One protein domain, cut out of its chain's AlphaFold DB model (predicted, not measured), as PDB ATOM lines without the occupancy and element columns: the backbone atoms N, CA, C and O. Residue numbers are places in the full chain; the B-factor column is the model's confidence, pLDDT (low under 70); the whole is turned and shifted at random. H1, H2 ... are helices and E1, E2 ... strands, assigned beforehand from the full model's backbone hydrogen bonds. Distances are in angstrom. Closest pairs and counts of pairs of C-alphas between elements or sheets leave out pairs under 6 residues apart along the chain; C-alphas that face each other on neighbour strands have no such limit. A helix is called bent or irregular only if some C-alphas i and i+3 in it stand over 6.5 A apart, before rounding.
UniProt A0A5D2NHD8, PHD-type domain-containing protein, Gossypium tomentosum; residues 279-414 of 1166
ATOM      1  N   ARG A 279     112.906 100.494  60.612       80.19
ATOM      2  CA  ARG A 279     112.348 100.005  59.339       80.19
ATOM      3  C   ARG A 279     112.243  98.476  59.250       80.19
ATOM      4  O   ARG A 279     111.152  98.027  58.907       80.19
ATOM      5  N   PRO A 280     113.273  97.658  59.546       79.06
ATOM      6  CA  PRO A 280     113.161  96.204  59.403       79.06
ATOM      7  C   PRO A 280     112.125  95.598  60.359       79.06
ATOM      8  O   PRO A 280     111.286  94.814  59.923       79.06
ATOM      9  N   LEU A 281     112.126  96.029  61.627       77.50
ATOM     10  CA  LEU A 281     111.218  95.544  62.672       77.50
ATOM     11  C   LEU A 281     109.744  95.762  62.294       77.50
ATOM     12  O   LEU A 281     108.946  94.823  62.300       77.50
ATOM     13  N   LEU A 282     109.388  96.993  61.907       83.88
ATOM     14  CA  LEU A 282     108.020  97.323  61.503       83.88
ATOM     15  C   LEU A 282     107.654  96.709  60.140       83.88
ATOM     16  O   LEU A 282     106.497  96.351  59.920       83.88
ATOM     17  N   GLN A 283     108.619  96.544  59.227       83.81
ATOM     18  CA  GLN A 283     108.373  95.899  57.934       83.81
ATOM     19  C   GLN A 283     107.969  94.429  58.090       83.81
ATOM     20  O   GLN A 283     107.050  93.996  57.394       83.81
ATOM     21  N   THR A 284     108.604  93.681  58.998       80.50
ATOM     22  CA  THR A 284     108.230  92.289  59.299       80.50
ATOM     23  C   THR A 284     106.783  92.204  59.779       80.50
ATOM     24  O   THR A 284     105.981  91.501  59.168       80.50
ATOM     25  N   HIS A 285     106.412  92.990  60.792       79.25
ATOM     26  CA  HIS A 285     105.065  92.970  61.370       79.25
ATOM     27  C   HIS A 285     103.972  93.371  60.373       79.25
ATOM     28  O   HIS A 285     102.956  92.684  60.259       79.25
ATOM     29  N   VAL A 286     104.200  94.416  59.570       86.81
ATOM     30  CA  VAL A 286     103.259  94.785  58.501       86.81
ATOM     31  C   VAL A 286     103.151  93.686  57.439       86.81
ATOM     32  O   VAL A 286     102.059  93.432  56.934       86.81
ATOM     33  N   PHE A 287     104.247  93.003  57.095       86.62
ATOM     34  CA  PHE A 287     104.208  91.892  56.139       86.62
ATOM     35  C   PHE A 287     103.464  90.669  56.692       86.62
ATOM     36  O   PHE A 287     102.797  89.988  55.913       86.62
ATOM     37  N   CYS A 288     103.519  90.412  58.002       79.62
ATOM     38  CA  CYS A 288     102.688  89.398  58.654       79.62
ATOM     39  C   CYS A 288     101.201  89.764  58.557       79.62
ATOM     40  O   CYS A 288     100.432  88.997  57.989       79.62
ATOM     41  N   ILE A 289     100.811  90.964  58.998       84.94
ATOM     42  CA  ILE A 289      99.404  91.412  59.005       84.94
ATOM     43  C   ILE A 289      98.812  91.448  57.585       84.94
ATOM     44  O   ILE A 289      97.687  90.995  57.375       84.94
ATOM     45  N   LEU A 290      99.572  91.912  56.584       85.25
ATOM     46  CA  LEU A 290      99.152  91.866  55.177       85.25
ATOM     47  C   LEU A 290      98.918  90.423  54.693       85.25
ATOM     48  O   LEU A 290      97.920  90.164  54.026       85.25
ATOM     49  N   ARG A 291      99.795  89.472  55.042       83.44
ATOM     50  CA  ARG A 291      99.624  88.050  54.683       83.44
ATOM     51  C   ARG A 291      98.435  87.405  55.392       83.44
ATOM     52  O   ARG A 291      97.687  86.683  54.745       83.44
ATOM     53  N   SER A 292      98.222  87.698  56.675       78.81
ATOM     54  CA  SER A 292      97.030  87.263  57.422       78.81
ATOM     55  C   SER A 292      95.732  87.804  56.810       78.81
ATOM     56  O   SER A 292      94.694  87.161  56.905       78.81
ATOM     57  N   ALA A 293      95.802  88.949  56.125       81.44
ATOM     58  CA  ALA A 293      94.727  89.514  55.315       81.44
ATOM     59  C   ALA A 293      94.757  89.083  53.829       81.44
ATOM     60  O   ALA A 293      94.210  89.787  52.981       81.44
ATOM     61  N   GLY A 294      95.417  87.972  53.484       81.19
ATOM     62  CA  GLY A 294      95.400  87.375  52.140       81.19
ATOM     63  C   GLY A 294      96.242  88.081  51.067       81.19
ATOM     64  O   GLY A 294      96.083  87.794  49.880       81.19
ATOM     65  N   TRP A 295      97.140  89.005  51.425       89.19
ATOM     66  CA  TRP A 295      98.011  89.659  50.443       89.19
ATOM     67  C   TRP A 295      99.229  88.802  50.081       89.19
ATOM     68  O   TRP A 295     100.068  88.492  50.934       89.19
ATOM     69  N   SER A 296      99.422  88.538  48.786       83.31
ATOM     70  CA  SER A 296     100.663  87.935  48.284       83.31
ATOM     71  C   SER A 296     101.730  89.010  48.023       83.31
ATOM     72  O   SER A 296     101.488  90.015  47.350       83.31
ATOM     73  N   ILE A 297     102.932  88.801  48.578       88.38
ATOM     74  CA  ILE A 297     104.066  89.743  48.527       88.38
ATOM     75  C   ILE A 297     105.229  89.097  47.763       88.38
ATOM     76  O   ILE A 297     105.957  88.259  48.298       88.38
ATOM     77  N   GLU A 298     105.418  89.506  46.511       81.75
ATOM     78  CA  GLU A 298     106.414  88.968  45.579       81.75
ATOM     79  C   GLU A 298     107.625  89.905  45.440       81.75
ATOM     80  O   GLU A 298     107.487  91.125  45.367       81.75
ATOM     81  N   ARG A 299     108.839  89.352  45.327       78.31
ATOM     82  CA  ARG A 299     110.068  90.113  45.029       78.31
ATOM     83  C   ARG A 299     110.525  89.823  43.596       78.31
ATOM     84  O   ARG A 299     111.208  88.828  43.366       78.31
ATOM     85  N   ARG A 300     110.189  90.687  42.628       63.72
ATOM     86  CA  ARG A 300     110.555  90.486  41.209       63.72
ATOM     87  C   ARG A 300     111.858  91.190  40.823       63.72
ATOM     88  O   ARG A 300     112.068  92.364  41.133       63.72
ATOM     89  N   LYS A 301     112.713  90.502  40.062       56.66
ATOM     90  CA  LYS A 301     113.822  91.119  39.316       56.66
ATOM     91  C   LYS A 301     113.348  91.378  37.884       56.66
ATOM     92  O   LYS A 301     113.190  90.438  37.113       56.66
ATOM     93  N   ARG A 302     113.115  92.641  37.520       49.22
ATOM     94  CA  ARG A 302     112.882  93.022  36.116       49.22
ATOM     95  C   ARG A 302     114.201  92.968  35.346       49.22
ATOM     96  O   ARG A 302     115.219  93.424  35.855       49.22
ATOM     97  N   SER A 303     114.171  92.482  34.107       48.09
ATOM     98  CA  SER A 303     115.335  92.439  33.207       48.09
ATOM     99  C   SER A 303     115.971  93.817  32.968       48.09
ATOM    100  O   SER A 303     117.179  93.911  32.794       48.09
ATOM    101  N   CYS A 304     115.172  94.885  33.019       44.22
ATOM    102  CA  CYS A 304     115.577  96.260  32.721       44.22
ATOM    103  C   CYS A 304     115.912  97.145  33.942       44.22
ATOM    104  O   CYS A 304     116.066  98.356  33.774       44.22
ATOM    105  N   ARG A 305     115.998  96.610  35.175       47.56
ATOM    106  CA  ARG A 305     116.393  97.391  36.372       47.56
ATOM    107  C   ARG A 305     117.331  96.607  37.294       47.56
ATOM    108  O   ARG A 305     117.194  95.401  37.469       47.56
ATOM    109  N   THR A 306     118.283  97.312  37.904       45.06
ATOM    110  CA  THR A 306     119.321  96.740  38.782       45.06
ATOM    111  C   THR A 306     118.791  96.320  40.157       45.06
ATOM    112  O   THR A 306     119.245  95.320  40.717       45.06
ATOM    113  N   TYR A 307     117.815  97.056  40.696       54.59
ATOM    114  CA  TYR A 307     117.199  96.791  41.996       54.59
ATOM    115  C   TYR A 307     115.990  95.842  41.896       54.59
ATOM    116  O   TYR A 307     115.368  95.694  40.845       54.59
ATOM    117  N   VAL A 308     115.661  95.180  43.010       66.44
ATOM    118  CA  VAL A 308     114.488  94.294  43.123       66.44
ATOM    119  C   VAL A 308     113.240  95.130  43.389       66.44
ATOM    120  O   VAL A 308     113.246  95.987  44.269       66.44
ATOM    121  N   GLU A 309     112.163  94.866  42.658       71.50
ATOM    122  CA  GLU A 309     110.870  95.524  42.837       71.50
ATOM    123  C   GLU A 309     109.960  94.605  43.667       71.50
ATOM    124  O   GLU A 309     109.676  93.480  43.252       71.50
ATOM    125  N   THR A 310     109.508  95.056  44.840       82.25
ATOM    126  CA  THR A 310     108.480  94.330  45.604       82.25
ATOM    127  C   THR A 310     107.106  94.648  45.024       82.25
ATOM    128  O   THR A 310     106.746  95.816  44.869       82.25
ATOM    129  N   VAL A 311     106.343  93.609  44.708       84.50
ATOM    130  CA  VAL A 311     104.972  93.677  44.205       84.50
ATOM    131  C   VAL A 311     104.054  93.079  45.254       84.50
ATOM    132  O   VAL A 311     104.381  92.070  45.874       84.50
ATOM    133  N   TYR A 312     102.903  93.705  45.435       87.44
ATOM    134  CA  TYR A 312     101.886  93.289  46.385       87.44
ATOM    135  C   TYR A 312     100.598  93.066  45.598       87.44
ATOM    136  O   TYR A 312     100.200  93.941  44.823       87.44
ATOM    137  N   ARG A 313      99.964  91.910  45.765       85.75
ATOM    138  CA  ARG A 313      98.661  91.590  45.179       85.75
ATOM    139  C   ARG A 313      97.646  91.496  46.318       85.75
ATOM    140  O   ARG A 313      97.900  90.760  47.270       85.75
ATOM    141  N   SER A 314      96.556  92.259  46.242       86.62
ATOM    142  CA  SER A 314      95.456  92.161  47.213       86.62
ATOM    143  C   SER A 314      94.652  90.865  47.018       86.62
ATOM    144  O   SER A 314      94.776  90.247  45.954       86.62
ATOM    145  N   PRO A 315      93.809  90.461  47.989       80.44
ATOM    146  CA  PRO A 315      92.884  89.334  47.829       80.44
ATOM    147  C   PRO A 315      92.008  89.442  46.572       80.44
ATOM    148  O   PRO A 315      91.833  88.469  45.846       80.44
ATOM    149  N   GLU A 316      91.547  90.649  46.234       79.94
ATOM    150  CA  GLU A 316      90.785  90.937  44.999       79.94
ATOM    151  C   GLU A 316      91.673  91.037  43.732       79.94
ATOM    152  O   GLU A 316      91.277  91.606  42.713       79.94
ATOM    153  N   GLY A 317      92.909  90.534  43.788       78.75
ATOM    154  CA  GLY A 317      93.835  90.429  42.658       78.75
ATOM    155  C   GLY A 317      94.523  91.730  42.230       78.75
ATOM    156  O   GLY A 317      95.327  91.706  41.291       78.75
ATOM    157  N   ARG A 318      94.265  92.873  42.883       82.44
ATOM    158  CA  ARG A 318      94.812  94.175  42.455       82.44
ATOM    159  C   ARG A 318      96.316  94.257  42.712       82.44
ATOM    160  O   ARG A 318      96.786  93.986  43.814       82.44
ATOM    161  N   LEU A 319      97.075  94.672  41.695       83.12
ATOM    162  CA  LEU A 319      98.540  94.733  41.733       83.12
ATOM    163  C   LEU A 319      99.065  96.125  42.102       83.12
ATOM    164  O   LEU A 319      98.972  97.074  41.320       83.12
ATOM    165  N   PHE A 320      99.741  96.213  43.241       83.44
ATOM    166  CA  PHE A 320     100.399  97.413  43.747       83.44
ATOM    167  C   PHE A 320     101.928  97.276  43.687       83.44
ATOM    168  O   PHE A 320     102.496  96.204  43.898       83.44
ATOM    169  N   ARG A 321     102.611  98.393  43.413       80.81
ATOM    170  CA  ARG A 321     104.089  98.492  43.349       80.81
ATOM    171  C   ARG A 321     104.671  99.427  44.414       80.81
ATOM    172  O   ARG A 321     105.881  99.507  44.583       80.81
ATOM    173  N   GLU A 322     103.804 100.142  45.129       81.44
ATOM    174  CA  GLU A 322     104.158 101.142  46.132       81.44
ATOM    175  C   GLU A 322     103.499 100.790  47.464       81.44
ATOM    176  O   GLU A 322     102.276 100.841  47.604       81.44
ATOM    177  N   PHE A 323     104.323 100.466  48.457       85.31
ATOM    178  CA  PHE A 323     103.882 100.100  49.803       85.31
ATOM    179  C   PHE A 323     102.945 101.135  50.477       85.31
ATOM    180  O   PHE A 323     101.952 100.719  51.070       85.31
ATOM    181  N   PRO A 324     103.136 102.467  50.338       85.12
ATOM    182  CA  PRO A 324     102.180 103.448  50.865       85.12
ATOM    183  C   PRO A 324     100.760 103.349  50.292       85.12
ATOM    184  O   PRO A 324      99.816 103.811  50.928       85.12
ATOM    185  N   ASN A 325     100.593 102.773  49.098       83.56
ATOM    186  CA  ASN A 325      99.279 102.575  48.483       83.56
ATOM    187  C   ASN A 325      98.686 101.211  48.859       83.56
ATOM    188  O   ASN A 325      97.475 101.121  49.025       83.56
ATOM    189  N   VAL A 326      99.536 100.201  49.086       88.06
ATOM    190  CA  VAL A 326      99.165  98.913  49.705       88.06
ATOM    191  C   VAL A 326      98.557  99.141  51.080       88.06
ATOM    192  O   VAL A 326      97.410  98.779  51.302       88.06
ATOM    193  N   TRP A 327      99.293  99.795  51.982       89.25
ATOM    194  CA  TRP A 327      98.862  99.978  53.369       89.25
ATOM    195  C   TRP A 327      97.564 100.790  53.485       89.25
ATOM    196  O   TRP A 327      96.683 100.440  54.267       89.25
ATOM    197  N   ARG A 328      97.404 101.824  52.644       84.12
ATOM    198  CA  ARG A 328      96.180 102.638  52.589       84.12
ATOM    199  C   ARG A 328      94.992 101.875  52.003       84.12
ATOM    200  O   ARG A 328      93.901 101.981  52.545       84.12
ATOM    201  N   TYR A 329      95.185 101.126  50.915       84.62
ATOM    202  CA  TYR A 329      94.111 100.323  50.324       84.62
ATOM    203  C   TYR A 329      93.707  99.161  51.242       84.62
ATOM    204  O   TYR A 329      92.524  98.888  51.392       84.62
ATOM    205  N   PHE A 330      94.666  98.542  51.930       87.00
ATOM    206  CA  PHE A 330      94.398  97.552  52.970       87.00
ATOM    207  C   PHE A 330      93.525  98.131  54.097       87.00
ATOM    208  O   PHE A 330      92.497  97.544  54.421       87.00
ATOM    209  N   GLY A 331      93.852  99.327  54.604       84.25
ATOM    210  CA  GLY A 331      92.981 100.052  55.536       84.25
ATOM    211  C   GLY A 331      91.593 100.346  54.953       84.25
ATOM    212  O   GLY A 331      90.587 100.118  55.614       84.25
ATOM    213  N   GLN A 332      91.509 100.787  53.692       81.81
ATOM    214  CA  GLN A 332      90.224 101.014  53.016       81.81
ATOM    215  C   GLN A 332      89.365  99.744  52.952       81.81
ATOM    216  O   GLN A 332      88.167  99.831  53.205       81.81
ATOM    217  N   VAL A 333      89.951  98.576  52.665       82.31
ATOM    218  CA  VAL A 333      89.235  97.289  52.661       82.31
ATOM    219  C   VAL A 333      88.765  96.915  54.074       82.31
ATOM    220  O   VAL A 333      87.585  96.626  54.253       82.31
ATOM    221  N   LEU A 334      89.634  97.012  55.090       80.00
ATOM    222  CA  LEU A 334      89.288  96.715  56.494       80.00
ATOM    223  C   LEU A 334      88.120  97.563  57.038       80.00
ATOM    224  O   LEU A 334      87.340  97.077  57.856       80.00
ATOM    225  N   PHE A 335      87.991  98.809  56.573       75.00
ATOM    226  CA  PHE A 335      86.926  99.742  56.966       75.00
ATOM    227  C   PHE A 335      85.833  99.933  55.895       75.00
ATOM    228  O   PHE A 335      85.077 100.900  55.959       75.00
ATOM    229  N   SER A 336      85.724  99.033  54.907       65.38
ATOM    230  CA  SER A 336      84.690  99.131  53.858       65.38
ATOM    231  C   SER A 336      83.289  98.772  54.360       65.38
ATOM    232  O   SER A 336      82.314  99.417  53.979       65.38
ATOM    233  N   ASP A 337      83.175  97.763  55.228       53.75
ATOM    234  CA  ASP A 337      81.881  97.284  55.733       53.75
ATOM    235  C   ASP A 337      81.493  97.835  57.110       53.75
ATOM    236  O   ASP A 337      80.299  97.912  57.427       53.75
ATOM    237  N   SER A 338      82.484  98.237  57.905       52.03
ATOM    238  CA  SER A 338      82.386  98.648  59.307       52.03
ATOM    239  C   SER A 338      82.178 100.160  59.455       52.03
ATOM    240  O   SER A 338      83.079 100.924  59.799       52.03
ATOM    241  N   CYS A 339      80.941 100.608  59.227       40.12
ATOM    242  CA  CYS A 339      80.529 101.953  59.635       40.12
ATOM    243  C   CYS A 339      80.650 102.117  61.165       40.12
ATOM    244  O   CYS A 339      80.341 101.190  61.911       40.12
ATOM    245  N   ASN A 340      81.018 103.322  61.614       43.88
ATOM    246  CA  ASN A 340      81.130 103.740  63.021       43.88
ATOM    247  C   ASN A 340      82.321 103.181  63.830       43.88
ATOM    248  O   ASN A 340      82.158 102.806  64.988       43.88
ATOM    249  N   PHE A 341      83.542 103.274  63.292       41.66
ATOM    250  CA  PHE A 341      84.707 103.552  64.145       41.66
ATOM    251  C   PHE A 341      85.115 105.021  64.009       41.66
ATOM    252  O   PHE A 341      85.502 105.478  62.931       41.66
ATOM    253  N   VAL A 342      85.038 105.769  65.112       42.31
ATOM    254  CA  VAL A 342      85.646 107.100  65.199       42.31
ATOM    255  C   VAL A 342      87.143 106.889  65.397       42.31
ATOM    256  O   VAL A 342      87.592 106.586  66.499       42.31
ATOM    257  N   LEU A 343      87.918 107.024  64.319       53.28
ATOM    258  CA  LEU A 343      89.362 107.212  64.435       53.28
ATOM    259  C   LEU A 343      89.592 108.548  65.140       53.28
ATOM    260  O   LEU A 343      89.383 109.608  64.539       53.28
ATOM    261  N   ASP A 344      89.997 108.484  66.408       48.31
ATOM    262  CA  ASP A 344      90.360 109.674  67.162       48.31
ATOM    263  C   ASP A 344      91.517 110.386  66.442       48.31
ATOM    264  O   ASP A 344      92.554 109.794  66.126       48.31
ATOM    265  N   ASN A 345      91.286 111.644  66.065       49.09
ATOM    266  CA  ASN A 345      92.144 112.360  65.120       49.09
ATOM    267  C   ASN A 345      93.320 113.074  65.794       49.09
ATOM    268  O   ASN A 345      94.138 113.699  65.104       49.09
ATOM    269  N   ASP A 346      93.477 112.919  67.110       53.50
ATOM    270  CA  ASP A 346      94.705 113.270  67.818       53.50
ATOM    271  C   ASP A 346      95.830 112.253  67.590       53.50
ATOM    272  O   ASP A 346      96.410 111.651  68.489       53.50
ATOM    273  N   GLY A 347      96.178 112.138  66.305       64.00
ATOM    274  CA  GLY A 347      97.255 111.313  65.789       64.00
ATOM    275  C   GLY A 347      98.551 111.498  66.573       64.00
ATOM    276  O   GLY A 347      98.979 112.627  66.828       64.00
ATOM    277  N   LYS A 348      99.151 110.369  66.953       79.69
ATOM    278  CA  LYS A 348     100.204 110.270  67.966       79.69
ATOM    279  C   LYS A 348     101.376 111.219  67.684       79.69
ATOM    280  O   LYS A 348     101.797 111.386  66.537       79.69
ATOM    281  N   LYS A 349     101.871 111.881  68.731       85.12
ATOM    282  CA  LYS A 349     102.981 112.841  68.666       85.12
ATOM    283  C   LYS A 349     104.254 112.233  69.237       85.12
ATOM    284  O   LYS A 349     104.204 111.618  70.295       85.12
ATOM    285  N   TRP A 350     105.378 112.528  68.592       88.50
ATOM    286  CA  TRP A 350     106.711 112.204  69.092       88.50
ATOM    287  C   TRP A 350     107.621 113.425  69.059       88.50
ATOM    288  O   TRP A 350     107.686 114.109  68.034       88.50
ATOM    289  N   THR A 351     108.322 113.692  70.161       82.19
ATOM    290  CA  THR A 351     109.337 114.759  70.259       82.19
ATOM    291  C   THR A 351     110.757 114.232  70.056       82.19
ATOM    292  O   THR A 351     111.580 114.929  69.469       82.19
ATOM    293  N   ASP A 352     111.025 112.985  70.463       81.25
ATOM    294  CA  ASP A 352     112.316 112.309  70.301       81.25
ATOM    295  C   ASP A 352     112.173 110.851  69.810       81.25
ATOM    296  O   ASP A 352     111.136 110.198  69.964       81.25
ATOM    297  N   MET A 353     113.258 110.330  69.233       83.94
ATOM    298  CA  MET A 353     113.433 108.934  68.833       83.94
ATOM    299  C   MET A 353     113.215 107.930  69.968       83.94
ATOM    300  O   MET A 353     112.710 106.843  69.701       83.94
ATOM    301  N   SER A 354     113.596 108.251  71.205       81.62
ATOM    302  CA  SER A 354     113.500 107.329  72.348       81.62
ATOM    303  C   SER A 354     112.040 107.082  72.737       81.62
ATOM    304  O   SER A 354     111.636 105.938  72.937       81.62
ATOM    305  N   GLN A 355     111.222 108.142  72.729       84.12
ATOM    306  CA  GLN A 355     109.772 108.057  72.923       84.12
ATOM    307  C   GLN A 355     109.121 107.200  71.828       84.12
ATOM    308  O   GLN A 355     108.366 106.278  72.128       84.12
ATOM    309  N   PHE A 356     109.474 107.454  70.561       86.88
ATOM    310  CA  PHE A 356     109.003 106.665  69.417       86.88
ATOM    311  C   PHE A 356     109.391 105.184  69.518       86.88
ATOM    312  O   PHE A 356     108.609 104.320  69.123       86.88
ATOM    313  N   TRP A 357     110.585 104.880  70.035       81.75
ATOM    314  CA  TRP A 357     111.065 103.510  70.207       81.75
ATOM    315  C   TRP A 357     110.318 102.740  71.299       81.75
ATOM    316  O   TRP A 357     109.928 101.607  71.025       81.75
ATOM    317  N   SER A 358     110.073 103.343  72.473       83.81
ATOM    318  CA  SER A 358     109.224 102.719  73.507       83.81
ATOM    319  C   SER A 358     107.827 102.484  72.948       83.81
ATOM    320  O   SER A 358     107.402 101.343  72.826       83.81
ATOM    321  N   ASP A 359     107.181 103.543  72.449       86.12
ATOM    322  CA  ASP A 359     105.826 103.478  71.903       86.12
ATOM    323  C   ASP A 359     105.656 102.403  70.819       86.12
ATOM    324  O   ASP A 359     104.604 101.766  70.744       86.12
ATOM    325  N   LEU A 360     106.665 102.218  69.960       86.56
ATOM    326  CA  LEU A 360     106.665 101.184  68.928       86.56
ATOM    327  C   LEU A 360     106.791  99.788  69.544       86.56
ATOM    328  O   LEU A 360     106.027  98.903  69.165       86.56
ATOM    329  N   LEU A 361     107.724  99.586  70.477       83.81
ATOM    330  CA  LEU A 361     107.934  98.297  71.133       83.81
ATOM    331  C   LEU A 361     106.712  97.892  71.968       83.81
ATOM    332  O   LEU A 361     106.197  96.792  71.788       83.81
ATOM    333  N   ASP A 362     106.171  98.811  72.768       83.88
ATOM    334  CA  ASP A 362     104.955  98.626  73.565       83.88
ATOM    335  C   ASP A 362     103.749  98.247  72.683       83.88
ATOM    336  O   ASP A 362     102.970  97.349  73.014       83.88
ATOM    337  N   THR A 363     103.617  98.880  71.508       86.25
ATOM    338  CA  THR A 363     102.560  98.555  70.531       86.25
ATOM    339  C   THR A 363     102.768  97.175  69.898       86.25
ATOM    340  O   THR A 363     101.796  96.443  69.707       86.25
ATOM    341  N   LEU A 364     104.008  96.791  69.585       82.94
ATOM    342  CA  LEU A 364     104.321  95.481  69.001       82.94
ATOM    343  C   LEU A 364     104.120  94.349  70.014       82.94
ATOM    344  O   LEU A 364     103.397  93.402  69.716       82.94
ATOM    345  N   THR A 365     104.623  94.489  71.239       79.38
ATOM    346  CA  THR A 365     104.413  93.510  72.318       79.38
ATOM    347  C   THR A 365     102.946  93.412  72.744       79.38
ATOM    348  O   THR A 365     102.504  92.351  73.189       79.38
ATOM    349  N   LYS A 366     102.139  94.468  72.561       80.94
ATOM    350  CA  LYS A 366     100.678  94.363  72.669       80.94
ATOM    351  C   LYS A 366     100.088  93.465  71.571       80.94
ATOM    352  O   LYS A 366      99.291  92.586  71.888       80.94
ATOM    353  N   ILE A 367     100.500  93.636  70.313       78.88
ATOM    354  CA  ILE A 367     100.045  92.796  69.189       78.88
ATOM    355  C   ILE A 367     100.465  91.336  69.393       78.88
ATOM    356  O   ILE A 367      99.629  90.450  69.262       78.88
ATOM    357  N   GLU A 368     101.713  91.070  69.783       73.00
ATOM    358  CA  GLU A 368     102.217  89.712  70.064       73.00
ATOM    359  C   GLU A 368     101.417  88.997  71.168       73.00
ATOM    360  O   GLU A 368     101.244  87.780  71.120       73.00
ATOM    361  N   LYS A 369     100.879  89.746  72.141       72.81
ATOM    362  CA  LYS A 369     100.001  89.217  73.198       72.81
ATOM    363  C   LYS A 369      98.558  89.006  72.719       72.81
ATOM    364  O   LYS A 369      97.956  87.998  73.084       72.81
ATOM    365  N   GLU A 370      98.011  89.907  71.898       63.41
ATOM    366  CA  GLU A 370      96.628  89.837  71.381       63.41
ATOM    367  C   GLU A 370      96.450  88.838  70.215       63.41
ATOM    368  O   GLU A 370      95.377  88.251  70.071       63.41
ATOM    369  N   VAL A 371      97.493  88.574  69.413       57.50
ATOM    370  CA  VAL A 371      97.480  87.631  68.264       57.50
ATOM    371  C   VAL A 371      97.128  86.190  68.661       57.50
ATOM    372  O   VAL A 371      96.679  85.410  67.825       57.50
ATOM    373  N   ASN A 372      97.241  85.858  69.944       54.12
ATOM    374  CA  ASN A 372      96.965  84.536  70.504       54.12
ATOM    375  C   ASN A 372      95.464  84.244  70.742       54.12
ATOM    376  O   ASN A 372      95.133  83.264  71.407       54.12
ATOM    377  N   GLN A 373      94.543  85.077  70.233       52.66
ATOM    378  CA  GLN A 373      93.089  84.876  70.354       52.66
ATOM    379  C   GLN A 373      92.376  84.681  68.996       52.66
ATOM    380  O   GLN A 373      92.743  85.306  68.001       52.66
ATOM    381  N   PRO A 374      91.319  83.843  68.924       43.22
ATOM    382  CA  PRO A 374      90.870  83.216  67.670       43.22
ATOM    383  C   PRO A 374      89.972  84.067  66.741       43.22
ATOM    384  O   PRO A 374      89.400  83.530  65.795       43.22
ATOM    385  N   ASN A 375      89.811  85.377  66.971       52.25
ATOM    386  CA  ASN A 375      88.899  86.230  66.187       52.25
ATOM    387  C   ASN A 375      89.646  87.050  65.117       52.25
ATOM    388  O   ASN A 375      90.185  88.116  65.401       52.25
ATOM    389  N   VAL A 376      89.668  86.564  63.872       58.22
ATOM    390  CA  VAL A 376      90.622  87.013  62.833       58.22
ATOM    391  C   VAL A 376      90.279  88.358  62.166       58.22
ATOM    392  O   VAL A 376      91.180  89.108  61.805       58.22
ATOM    393  N   SER A 377      89.004  88.706  61.971       56.62
ATOM    394  CA  SER A 377      88.623  89.883  61.161       56.62
ATOM    395  C   SER A 377      88.647  91.208  61.935       56.62
ATOM    396  O   SER A 377      89.220  92.189  61.464       56.62
ATOM    397  N   TYR A 378      88.066  91.237  63.138       57.50
ATOM    398  CA  TYR A 378      88.052  92.420  64.010       57.50
ATOM    399  C   TYR A 378      89.470  92.820  64.462       57.50
ATOM    400  O   TYR A 378      89.827  93.999  64.450       57.50
ATOM    401  N   THR A 379      90.311  91.831  64.786       68.81
ATOM    402  CA  THR A 379      91.698  92.058  65.221       68.81
ATOM    403  C   THR A 379      92.562  92.690  64.130       68.81
ATOM    404  O   THR A 379      93.323  93.604  64.432       68.81
ATOM    405  N   LEU A 380      92.414  92.312  62.854       78.06
ATOM    406  CA  LEU A 380      93.169  92.937  61.755       78.06
ATOM    407  C   LEU A 380      92.877  94.442  61.610       78.06
ATOM    408  O   LEU A 380      93.800  95.215  61.345       78.06
ATOM    409  N   ALA A 381      91.632  94.877  61.835       79.25
ATOM    410  CA  ALA A 381      91.274  96.297  61.854       79.25
ATOM    411  C   ALA A 381      91.892  97.033  63.060       79.25
ATOM    412  O   ALA A 381      92.453  98.121  62.899       79.25
ATOM    413  N   GLN A 382      91.866  96.410  64.245       77.25
ATOM    414  CA  GLN A 382      92.510  96.914  65.464       77.25
ATOM    415  C   GLN A 382      94.038  97.043  65.299       77.25
ATOM    416  O   GLN A 382      94.597  98.102  65.586       77.25
ATOM    417  N   TYR A 383      94.710  96.017  64.766       83.38
ATOM    418  CA  TYR A 383      96.160  96.015  64.529       83.38
ATOM    419  C   TYR A 383      96.585  97.018  63.453       83.38
ATOM    420  O   TYR A 383      97.624  97.664  63.597       83.38
ATOM    421  N   TRP A 384      95.781  97.206  62.398       87.44
ATOM    422  CA  TRP A 384      96.028  98.271  61.422       87.44
ATOM    423  C   TRP A 384      95.956  99.648  62.088       87.44
ATOM    424  O   TRP A 384      96.883 100.442  61.933       87.44
ATOM    425  N   ALA A 385      94.908  99.916  62.876       84.06
ATOM    426  CA  ALA A 385      94.691 101.217  63.511       84.06
ATOM    427  C   ALA A 385      95.820 101.621  64.476       84.06
ATOM    428  O   ALA A 385      96.256 102.772  64.445       84.06
ATOM    429  N   ILE A 386      96.337 100.691  65.289       83.38
ATOM    430  CA  ILE A 386      97.431 100.992  66.232       83.38
ATOM    431  C   ILE A 386      98.810 101.088  65.558       83.38
ATOM    432  O   ILE A 386      99.665 101.828  66.043       83.38
ATOM    433  N   LEU A 387      99.034 100.414  64.422       87.06
ATOM    434  CA  LEU A 387     100.289 100.524  63.661       87.06
ATOM    435  C   LEU A 387     100.322 101.695  62.670       87.06
ATOM    436  O   LEU A 387     101.412 102.182  62.351       87.06
ATOM    437  N   ASP A 388      99.171 102.162  62.178       87.69
ATOM    438  CA  ASP A 388      99.089 103.199  61.142       87.69
ATOM    439  C   ASP A 388      99.910 104.469  61.459       87.69
ATOM    440  O   ASP A 388     100.633 104.916  60.567       87.69
ATOM    441  N   PRO A 389      99.943 105.018  62.696       87.44
ATOM    442  CA  PRO A 389     100.788 106.171  63.024       87.44
ATOM    443  C   PRO A 389     102.287 105.926  62.766       87.44
ATOM    444  O   PRO A 389     102.965 106.757  62.150       87.44
ATOM    445  N   PHE A 390     102.805 104.760  63.166       88.56
ATOM    446  CA  PHE A 390     104.212 104.384  62.986       88.56
ATOM    447  C   PHE A 390     104.540 104.131  61.510       88.56
ATOM    448  O   PHE A 390     105.541 104.636  60.988       88.56
ATOM    449  N   VAL A 391     103.664 103.406  60.804       86.56
ATOM    450  CA  VAL A 391     103.802 103.130  59.365       86.56
ATOM    451  C   VAL A 391     103.748 104.432  58.558       86.56
ATOM    452  O   VAL A 391     104.533 104.620  57.619       86.56
ATOM    453  N   ASN A 392     102.890 105.375  58.957       83.56
ATOM    454  CA  ASN A 392     102.753 106.669  58.301       83.56
ATOM    455  C   ASN A 392     103.979 107.577  58.526       83.56
ATOM    456  O   ASN A 392     104.370 108.311  57.614       83.56
ATOM    457  N   VAL A 393     104.642 107.514  59.688       83.38
ATOM    458  CA  VAL A 393     105.907 108.239  59.935       83.38
ATOM    459  C   VAL A 393     107.091 107.605  59.211       83.38
ATOM    460  O   VAL A 393     107.867 108.330  58.583       83.38
ATOM    461  N   ILE A 394     107.233 106.279  59.253       83.19
ATOM    462  CA  ILE A 394     108.408 105.586  58.707       83.19
ATOM    463  C   ILE A 394     108.342 105.442  57.180       83.19
ATOM    464  O   ILE A 394     109.291 105.820  56.489       83.19
ATOM    465  N   PHE A 395     107.249 104.904  56.636       79.19
ATOM    466  CA  PHE A 395     107.203 104.452  55.239       79.19
ATOM    467  C   PHE A 395     106.472 105.408  54.294       79.19
ATOM    468  O   PHE A 395     106.888 105.552  53.140       79.19
ATOM    469  N   VAL A 396     105.405 106.060  54.767       75.81
ATOM    470  CA  VAL A 396     104.565 106.948  53.941       75.81
ATOM    471  C   VAL A 396     105.156 108.359  53.875       75.81
ATOM    472  O   VAL A 396     105.581 108.786  52.803       75.81
ATOM    473  N   ASN A 397     105.245 109.068  55.006       74.69
ATOM    474  CA  ASN A 397     105.769 110.440  55.067       74.69
ATOM    475  C   ASN A 397     107.291 110.515  55.277       74.69
ATOM    476  O   ASN A 397     107.870 111.584  55.104       74.69
ATOM    477  N   ARG A 398     107.937 109.408  55.673       79.94
ATOM    478  CA  ARG A 398     109.395 109.289  55.899       79.94
ATOM    479  C   ARG A 398     109.979 110.307  56.899       79.94
ATOM    480  O   ARG A 398     111.165 110.631  56.844       79.94
ATOM    481  N   LYS A 399     109.166 110.782  57.850       78.94
ATOM    482  CA  LYS A 399     109.510 111.825  58.839       78.94
ATOM    483  C   LYS A 399     110.466 111.372  59.950       78.94
ATOM    484  O   LYS A 399     110.888 112.198  60.751       78.94
ATOM    485  N   ILE A 400     110.876 110.102  59.980       79.88
ATOM    486  CA  ILE A 400     111.859 109.591  60.954       79.88
ATOM    487  C   ILE A 400     113.190 110.380  60.930       79.88
ATOM    488  O   ILE A 400     113.836 110.546  61.958       79.88
ATOM    489  N   GLY A 401     113.569 110.949  59.777       77.06
ATOM    490  CA  GLY A 401     114.736 111.834  59.642       77.06
ATOM    491  C   GLY A 401     114.560 113.253  60.210       77.06
ATOM    492  O   GLY A 401     115.552 113.963  60.355       77.06
ATOM    493  N   SER A 402     113.328 113.666  60.527       81.56
ATOM    494  CA  SER A 402     113.022 114.881  61.300       81.56
ATOM    495  C   SER A 402     113.061 114.589  62.799       81.56
ATOM    496  O   SER A 402     113.643 115.362  63.552       81.56
ATOM    497  N   LEU A 403     112.532 113.433  63.215       80.75
ATOM    498  CA  LEU A 403     112.560 113.007  64.616       80.75
ATOM    499  C   LEU A 403     114.001 112.783  65.114       80.75
ATOM    500  O   LEU A 403     114.374 113.278  66.169       80.75
ATOM    501  N   ARG A 404     114.870 112.188  64.278       80.12
ATOM    502  CA  ARG A 404     116.335 112.107  64.497       80.12
ATOM    503  C   ARG A 404     117.066 113.464  64.559       80.12
ATOM    504  O   ARG A 404     118.282 113.482  64.712       80.12
ATOM    505  N   LYS A 405     116.357 114.586  64.399       80.75
ATOM    506  CA  LYS A 405     116.868 115.962  64.539       80.75
ATOM    507  C   LYS A 405     116.162 116.741  65.661       80.75
ATOM    508  O   LYS A 405     116.278 117.961  65.696       80.75
ATOM    509  N   GLY A 406     115.408 116.065  66.535       75.06
ATOM    510  CA  GLY A 406     114.673 116.691  67.644       75.06
ATOM    511  C   GLY A 406     113.464 117.536  67.219       75.06
ATOM    512  O   GLY A 406     113.024 118.394  67.977       75.06
ATOM    513  N   ALA A 407     112.941 117.344  66.002       81.19
ATOM    514  CA  ALA A 407     111.756 118.055  65.527       81.19
ATOM    515  C   ALA A 407     110.482 117.225  65.762       81.19
ATOM    516  O   ALA A 407     110.414 116.073  65.332       81.19
ATOM    517  N   GLU A 408     109.462 117.837  66.378       83.31
ATOM    518  CA  GLU A 408     108.179 117.193  66.688       83.31
ATOM    519  C   GLU A 408     107.506 116.603  65.434       83.31
ATOM    520  O   GLU A 408     107.309 117.280  64.417       83.31
ATOM    521  N   VAL A 409     107.088 115.338  65.515       84.12
ATOM    522  CA  VAL A 409     106.342 114.646  64.461       84.12
ATOM    523  C   VAL A 409     104.960 114.236  64.976       84.12
ATOM    524  O   VAL A 409     104.829 113.226  65.663       84.12
ATOM    525  N   LYS A 410     103.906 114.970  64.579       81.94
ATOM    526  CA  LYS A 410     102.513 114.483  64.666       81.94
ATOM    527  C   LYS A 410     102.219 113.502  63.524       81.94
ATOM    528  O   LYS A 410     102.424 113.824  62.345       81.94
ATOM    529  N   ALA A 411     101.709 112.327  63.875       78.94
ATOM    530  CA  ALA A 411     101.344 111.245  62.972       78.94
ATOM    531  C   ALA A 411      99.818 111.119  62.852       78.94
ATOM    532  O   ALA A 411      99.185 110.367  63.583       78.94
ATOM    533  N   GLY A 412      99.213 111.853  61.910       68.31
ATOM    534  CA  GLY A 412      97.821 111.594  61.510       68.31
ATOM    535  C   GLY A 412      97.676 110.231  60.816       68.31
ATOM    536  O   GLY A 412      98.679 109.599  60.488       68.31
ATOM    537  N   SER A 413      96.450 109.793  60.523       70.94
ATOM    538  CA  SER A 413      96.238 108.532  59.790       70.94
ATOM    539  C   SER A 413      96.668 108.609  58.309       70.94
ATOM    540  O   SER A 413      96.543 109.652  57.646       70.94
ATOM    541  N   SER A 414      97.138 107.486  57.754       68.31
ATOM    542  CA  SER A 414      97.409 107.319  56.316       68.31
ATOM    543  C   SER A 414      96.137 107.302  55.449       68.31
ATOM    544  O   SER A 414      96.218 107.496  54.228       68.31
TER     545      SER A 414
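Overview. This is residues 279 to 414 of the 1166 residues of the protein "PHD-type domain-containing protein" of Gossypium tomentosum (UniProt A0A5D2NHD8). A cluster of helices gathers round the bent helix H4, with H1, H3 and the arm H4a set in a triangle and H2 over another side of H4; at one end of the cluster is the two-stranded hairpin E1 and E2, from which the tip, residues 302 to 307, sticks out. The short H5 lies toward the opposite end, near the first residues of H3, and a long stretch with no named element, residues 335 to 352, runs round the outside from H2 to H3. The printed part has 136 residues, with five named helices and two named strands in the order H1, E1, E2, H2, H3, H4, H5; the only sheet is E1 - E2, antiparallel, and the class is mostly helix. The whole is compact, with a radius of gyration of the C-alphas of 15.7 A, and the C-alphas span 43 by 39 by 26 A.

Arrangement. E1, residues 296 to 300, and E2, residues 309 to 313, are antiparallel neighbours and form a hairpin, their directions at 156 degrees. N 298 and O 311 are 2.8 A apart, and N 309 and O 300 are 2.9 A apart, both within hydrogen-bond range. Residues 312 to 313 of E2 also pair, antiparallel, with residues 319 to 320. H2, residues 323 to 334, has Val 326 as its closest C-alpha to E2, 7.1 A from that of Tyr 312. H4, residues 376 to 396, was assigned as one helix by its hydrogen bonds but is bent: C-alphas 386 and 389 are 7.0 A apart, and its arms H4a, residues 376 to 386, and H4b, residues 389 to 396, stand about perpendicular at 80 degrees. H2 touches H4a with residues 331 to 334 alone, opposite ways at a steep tilt of 50 degrees; the closest C-alphas, of Leu 334 and Ala 381, are 5.7 A apart. With residues 323 to 324 alone, H2 only just touches H4b, with 3 pairs of C-alphas within 8 A, the closest being those of Pro 324 and Val 396 at 5.2 A. H1, residues 279 to 292, only just touches H4b, with 3 such pairs and with residues 279 to 282 alone; the closest C-alphas, of Arg 279 and Ile 394, are 6.9 A apart, and the lines are about perpendicular at 78 degrees. H3, residues 353 to 370, is close to H4a but not clearly touching, opposite ways at a shallow tilt of 9 degrees, with the closest C-alphas, of Ile 367 and Tyr 383, 6.9 A apart. H1 and H3 are near each other, with 9 pairs of C-alphas within 10 A. H5, residues 400 to 403, is close to H3 but not clearly touching, the C-alphas of Met 353 and Leu 403 being closest at 5.9 A. H1 and H3 have every O i to N i+4 pair within hydrogen-bond range, H2 has 7 of 8, H4a 5 of 7 and H4b 3 of 4, while H5 is too short for such a pair.

Along the chain. E1 measures 12.4 A from first to last C-alpha and E2 13.0 A. H3 measures 25.6 A, H1 20.0 A, H2 16.4 A, H4a 15.9 A, H4b 9.9 A and H5 5.1 A. H1 begins at C-alpha 279, (112.348, 100.005, 59.339), E2 begins at C-alpha 309, (110.870, 95.524, 42.837), and H5 ends at C-alpha 403, (112.560, 113.007, 64.616).

Size, cuts and confidence. The two C-alphas farthest apart, of Ser 303 and Asn 340, are 46.8 A apart. The printed part has no cut, and the link from H2 to H3, 18 residues, is long. Residues 349 to 350 in that link pair, antiparallel, with residues 409 to 410. The mean pLDDT of the printed part is 75.4; 33 residues are under 70, namely residues 300 to 308, 336 to 347, 370 to 379, 412 and 414.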